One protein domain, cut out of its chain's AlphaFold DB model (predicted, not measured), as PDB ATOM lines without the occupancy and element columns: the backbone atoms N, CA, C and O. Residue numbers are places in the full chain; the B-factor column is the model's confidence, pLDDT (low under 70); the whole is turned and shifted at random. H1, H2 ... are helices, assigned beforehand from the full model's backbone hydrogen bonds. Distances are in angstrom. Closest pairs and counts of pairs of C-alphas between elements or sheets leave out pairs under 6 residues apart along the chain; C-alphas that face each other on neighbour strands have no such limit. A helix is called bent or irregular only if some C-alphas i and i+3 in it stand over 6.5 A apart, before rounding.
ATOM      1  N   TRP A   2     158.592 150.968 164.332       57.69
ATOM      2  CA  TRP A   2     157.343 151.722 164.134       57.69
ATOM      3  C   TRP A   2     157.174 152.954 165.047       57.69
ATOM      4  O   TRP A   2     156.943 154.054 164.551       57.69
ATOM      5  N   GLU A   3     157.387 152.807 166.359       63.12
ATOM      6  CA  GLU A   3     157.213 153.910 167.325       63.12
ATOM      7  C   GLU A   3     158.134 155.115 167.079       63.12
ATOM      8  O   GLU A   3     157.744 156.248 167.333       63.12
ATOM      9  N   ALA A   4     159.335 154.895 166.535       74.75
ATOM     10  CA  ALA A   4     160.312 155.960 166.303       74.75
ATOM     11  C   ALA A   4     159.959 156.858 165.102       74.75
ATOM     12  O   ALA A   4     160.405 158.001 165.032       74.75
ATOM     13  N   LEU A   5     159.164 156.346 164.153       70.19
ATOM     14  CA  LEU A   5     158.754 157.064 162.940       70.19
ATOM     15  C   LEU A   5     157.337 157.641 163.047       70.19
ATOM     16  O   LEU A   5     156.997 158.577 162.323       70.19
ATOM     17  N   HIS A   6     156.530 157.123 163.975       64.94
ATOM     18  CA  HIS A   6     155.150 157.545 164.205       64.94
ATOM     19  C   HIS A   6     154.972 159.069 164.409       64.94
ATOM     20  O   HIS A   6     154.028 159.613 163.832       64.94
ATOM     21  N   PRO A   7     155.858 159.800 165.126       70.44
ATOM     22  CA  PRO A   7     155.721 161.250 165.321       70.44
ATOM     23  C   PRO A   7     155.858 162.090 164.042       70.44
ATOM     24  O   PRO A   7     155.387 163.221 164.009       70.44
ATOM     25  N   TYR A   8     156.493 161.548 162.997       69.31
ATOM     26  CA  TYR A   8     156.678 162.219 161.703       69.31
ATOM     27  C   TYR A   8     155.633 161.801 160.659       69.31
ATOM     28  O   TYR A   8     155.654 162.280 159.527       69.31
ATOM     29  N   SER A   9     154.730 160.888 161.020       63.78
ATOM     30  CA  SER A   9     153.627 160.463 160.161       63.78
ATOM     31  C   SER A   9     152.444 161.427 160.288       63.78
ATOM     32  O   SER A   9     152.243 162.046 161.331       63.78
ATOM     33  N   ALA A  10     151.615 161.539 159.247       60.78
ATOM     34  CA  ALA A  10     150.461 162.449 159.218       60.78
ATOM     35  C   ALA A  10     149.295 162.041 160.159       60.78
ATOM     36  O   ALA A  10     148.157 162.478 159.972       60.78
ATOM     37  N   GLY A  11     149.546 161.179 161.154       56.84
ATOM     38  CA  GLY A  11     148.539 160.710 162.110       56.84
ATOM     39  C   GLY A  11     147.384 159.950 161.450       56.84
ATOM     40  O   GLY A  11     146.257 159.984 161.940       56.84
ATOM     41  N   GLY A  12     147.635 159.332 160.297       55.72
ATOM     42  CA  GLY A  12     146.660 158.553 159.544       55.72
ATOM     43  C   GLY A  12     147.340 157.357 158.896       55.72
ATOM     44  O   GLY A  12     148.432 157.489 158.343       55.72
ATOM     45  N   ALA A  13     146.703 156.194 158.984       60.84
ATOM     46  CA  ALA A  13     147.129 154.997 158.281       60.84
ATOM     47  C   ALA A  13     146.311 154.856 156.995       60.84
ATOM     48  O   ALA A  13     145.118 155.148 156.960       60.84
ATOM     49  N   TYR A  14     146.946 154.419 155.912       59.84
ATOM     50  CA  TYR A  14     146.194 154.007 154.734       59.84
ATOM     51  C   TYR A  14     145.546 152.657 155.032       59.84
ATOM     52  O   TYR A  14     146.247 151.723 155.416       59.84
ATOM     53  N   VAL A  15     144.231 152.539 154.836       60.19
ATOM     54  CA  VAL A  15     143.454 151.348 155.226       60.19
ATOM     55  C   VAL A  15     144.046 150.047 154.666       60.19
ATOM     56  O   VAL A  15     144.109 149.050 155.382       60.19
ATOM     57  N   ASN A  16     144.558 150.063 153.428       68.06
ATOM     58  CA  ASN A  16     145.141 148.870 152.795       68.06
ATOM     59  C   ASN A  16     146.561 148.531 153.287       68.06
ATOM     60  O   ASN A  16     147.096 147.495 152.906       68.06
ATOM     61  N   PHE A  17     147.181 149.400 154.088       64.00
ATOM     62  CA  PHE A  17     148.441 149.131 154.786       64.00
ATOM     63  C   PHE A  17     148.234 148.895 156.291       64.00
ATOM     64  O   PHE A  17     149.215 148.690 157.004       64.00
ATOM     65  N   MET A  18     146.988 148.908 156.785       61.81
ATOM     66  CA  MET A  18     146.697 148.527 158.167       61.81
ATOM     67  C   MET A  18     146.775 147.008 158.319       61.81
ATOM     68  O   MET A  18     146.167 146.264 157.548       61.81
ATOM     69  N   MET A  19     147.527 146.569 159.325       63.09
ATOM     70  CA  MET A  19     147.529 145.186 159.808       63.09
ATOM     71  C   MET A  19     146.387 145.011 160.830       63.09
ATOM     72  O   MET A  19     145.458 145.820 160.881       63.09
ATOM     73  N   GLU A  20     146.436 143.972 161.661       57.72
ATOM     74  CA  GLU A  20     145.450 143.740 162.720       57.72
ATOM     75  C   GLU A  20     145.650 144.733 163.879       57.72
ATOM     76  O   GLU A  20     146.335 144.473 164.864       57.72
ATOM     77  N   GLU A  21     145.103 145.932 163.712       62.38
ATOM     78  CA  GLU A  21     145.375 147.079 164.580       62.38
ATOM     79  C   GLU A  21     144.207 147.451 165.510       62.38
ATOM     80  O   GLU A  21     144.266 148.447 166.231       62.38
ATOM     81  N   GLY A  22     143.169 146.609 165.545       69.94
ATOM     82  CA  GLY A  22     142.002 146.772 166.408       69.94
ATOM     83  C   GLY A  22     141.006 147.839 165.932       69.94
ATOM     84  O   GLY A  22     141.296 148.676 165.074       69.94
ATOM     85  N   GLN A  23     139.800 147.806 166.506       74.38
ATOM     86  CA  GLN A  23     138.673 148.668 166.113       74.38
ATOM     87  C   GLN A  23     138.959 150.168 166.289       74.38
ATOM     88  O   GLN A  23     138.532 150.983 165.469       74.38
ATOM     89  N   ASP A  24     139.741 150.541 167.303       75.25
ATOM     90  CA  ASP A  24     140.061 151.944 167.590       75.25
ATOM     91  C   ASP A  24     140.896 152.595 166.480       75.25
ATOM     92  O   ASP A  24     140.658 153.748 166.112       75.25
ATOM     93  N   ARG A  25     141.828 151.852 165.866       73.38
ATOM     94  CA  ARG A  25     142.604 152.350 164.718       73.38
ATOM     95  C   ARG A  25     141.801 152.375 163.424       73.38
ATOM     96  O   ARG A  25     142.008 153.281 162.615       73.38
ATOM     97  N   VAL A  26     140.854 151.452 163.244       76.06
ATOM     98  CA  VAL A  26     139.913 151.498 162.112       76.06
ATOM     99  C   VAL A  26     139.058 152.767 162.197       76.06
ATOM    100  O   VAL A  26     138.996 153.529 161.231       76.06
ATOM    101  N   ARG A  27     138.492 153.071 163.372       78.69
ATOM    102  CA  ARG A  27     137.744 154.318 163.626       78.69
ATOM    103  C   ARG A  27     138.596 155.566 163.398       78.69
ATOM    104  O   ARG A  27     138.194 156.456 162.649       78.69
ATOM    105  N   ALA A  28     139.797 155.610 163.976       76.94
ATOM    106  CA  ALA A  28     140.711 156.745 163.829       76.94
ATOM    107  C   ALA A  28     141.142 156.991 162.373       76.94
ATOM    108  O   ALA A  28     141.396 158.131 161.983       76.94
ATOM    109  N   THR A  29     141.199 155.936 161.557       77.75
ATOM    110  CA  THR A  29     141.553 156.030 160.137       77.75
ATOM    111  C   THR A  29     140.437 156.643 159.297       77.75
ATOM    112  O   THR A  29     140.707 157.492 158.447       77.75
ATOM    113  N   TYR A  30     139.182 156.267 159.548       79.44
ATOM    114  CA  TYR A  30     138.043 156.817 158.808       79.44
ATOM    115  C   TYR A  30     137.596 158.201 159.301       79.44
ATOM    116  O   TYR A  30     136.955 158.928 158.538       79.44
ATOM    117  N   ARG A  31     137.983 158.601 160.523       81.38
ATOM    118  CA  ARG A  31     137.668 159.911 161.124       81.38
ATOM    119  C   ARG A  31     136.166 160.212 161.002       81.38
ATOM    120  O   ARG A  31     135.341 159.345 161.263       81.38
ATOM    121  N   GLU A  32     135.815 161.414 160.552       85.19
ATOM    122  CA  GLU A  32     134.437 161.893 160.373       85.19
ATOM    123  C   GLU A  32     133.605 161.044 159.393       85.19
ATOM    124  O   GLU A  32     132.380 161.084 159.430       85.19
ATOM    125  N   ASN A  33     134.240 160.245 158.525       85.12
ATOM    126  CA  ASN A  33     133.514 159.379 157.594       85.12
ATOM    127  C   ASN A  33     133.012 158.082 158.240       85.12
ATOM    128  O   ASN A  33     132.213 157.384 157.615       85.12
ATOM    129  N   TYR A  34     133.479 157.732 159.444       87.06
ATOM    130  CA  TYR A  34     133.134 156.459 160.078       87.06
ATOM    131  C   TYR A  34     131.621 156.317 160.268       87.06
ATOM    132  O   TYR A  34     131.049 155.319 159.839       87.06
ATOM    133  N   ASP A  35     130.958 157.347 160.796       88.44
ATOM    134  CA  ASP A  35     129.519 157.312 161.088       88.44
ATOM    135  C   ASP A  35     128.681 157.105 159.819       88.44
ATOM    136  O   ASP A  35     127.789 156.257 159.774       88.44
ATOM    137  N   ARG A  36     129.044 157.785 158.726       92.31
ATOM    138  CA  ARG A  36     128.392 157.590 157.423       92.31
ATOM    139  C   ARG A  36     128.592 156.172 156.885       92.31
ATOM    140  O   ARG A  36     127.705 155.621 156.234       92.31
ATOM    141  N   LEU A  37     129.758 155.571 157.110       91.31
ATOM    142  CA  LEU A  37     130.008 154.198 156.680       91.31
ATOM    143  C   LEU A  37     129.251 153.183 157.544       91.31
ATOM    144  O   LEU A  37     128.796 152.177 157.000       91.31
ATOM    145  N   VAL A  38     129.050 153.458 158.837       92.56
ATOM    146  CA  VAL A  38     128.165 152.668 159.709       92.56
ATOM    147  C   VAL A  38     126.729 152.709 159.185       92.56
ATOM    148  O   VAL A  38     126.114 151.656 159.049       92.56
ATOM    149  N   GLU A  39     126.204 153.872 158.788       93.25
ATOM    150  CA  GLU A  39     124.864 153.971 158.179       93.25
ATOM    151  C   GLU A  39     124.729 153.104 156.917       93.25
ATOM    152  O   GLU A  39     123.734 152.399 156.724       93.25
ATOM    153  N   VAL A  40     125.751 153.114 156.058       94.25
ATOM    154  CA  VAL A  40     125.794 152.275 154.853       94.25
ATOM    155  C   VAL A  40     125.873 150.793 155.232       94.25
ATOM    156  O   VAL A  40     125.124 149.982 154.684       94.25
ATOM    157  N   LYS A  41     126.727 150.421 156.191       92.69
ATOM    158  CA  LYS A  41     126.863 149.041 156.673       92.69
ATOM    159  C   LYS A  41     125.554 148.534 157.283       92.69
ATOM    160  O   LYS A  41     125.129 147.440 156.937       92.69
ATOM    161  N   ASN A  42     124.851 149.352 158.064       93.06
ATOM    162  CA  ASN A  42     123.537 149.023 158.625       93.06
ATOM    163  C   ASN A  42     122.501 148.731 157.531       93.06
ATOM    164  O   ASN A  42     121.668 147.840 157.682       93.06
ATOM    165  N   LYS A  43     122.553 149.460 156.411       94.19
ATOM    166  CA  LYS A  43     121.618 149.275 155.295       94.19
ATOM    167  C   LYS A  43     121.904 148.019 154.469       94.19
ATOM    168  O   LYS A  43     120.963 147.384 154.001       94.19
ATOM    169  N   TYR A  44     123.178 147.703 154.234       93.94
ATOM    170  CA  TYR A  44     123.576 146.686 153.251       93.94
ATOM    171  C   TYR A  44     124.145 145.396 153.857       93.94
ATOM    172  O   TYR A  44     124.093 144.358 153.206       93.94
ATOM    173  N   ASP A  45     124.668 145.437 155.080       93.81
ATOM    174  CA  ASP A  45     125.229 144.288 155.796       93.81
ATOM    175  C   ASP A  45     124.963 144.376 157.319       93.81
ATOM    176  O   ASP A  45     125.905 144.412 158.117       93.81
TER     177      ASP A  45
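What this domain is: This is residues 2 to 45 of the 60 residues of the protein "BBE domain-containing protein" of Rubrobacteraceae bacterium (UniProt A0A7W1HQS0). Three separate helices are strung out along one long axis, with H3 at one end, H2 in the middle and the small, irregular H1 at the other end. H2 and H3 make a loose corner across a tight turn, while H1 stands free at the far end of a long looping stretch, residues 9 to 21. The printed part has 44 residues with three named helices, in the order H1, H2, H3, and no named strand; its class is all helix. The whole is loose, with a radius of gyration of the C-alphas of 12.6 A and spans of 41 by 20 by 15 A.

Where its parts are: Find C-alpha 33 at (133.514, 159.379, 157.594); from there H3, residues 33 to 44, the longest helix, runs 16.7 A to C-alpha 44 at (123.576, 146.686, 153.251). Step back along the chain to H2, residues 22 to 30, which measures 13.2 A. Look last at H1, residues 2 to 8, 10.8 A long and beginning at C-alpha 2 at (157.343, 151.722, 164.134); it is irregular, with C-alphas 4 and 7 standing 7.1 A apart.

How they stand to each other: Begin at H3, which is close to H2 but not clearly touching it: their closest C-alphas, those of Tyr 34 and Arg 27, are 6.2 A apart. Their lines are about perpendicular, only just, at 71 degrees. H1 is apart from H2 and from H3. In H2 and H3 every O i to N i+4 pair is within hydrogen-bond range; in H1 1 of 3 is, beside 2 of 4 O i to N i+3 pairs.

The domain as a whole: The two C-alphas farthest apart are those of Ala 4 and Lys 43, at 40.8 A. The printed part has no cut; the link from H1 to H2 is long, with 13 residues, and that from H2 to H3 is tight, with 2. Residues 2 to 10, 19 to 24 and 36 to 45 stand free. The mean pLDDT of the printed part is 75.1, and 18 residues are under 70: residues 2 to 3, residue 6 and residues 8 to 22.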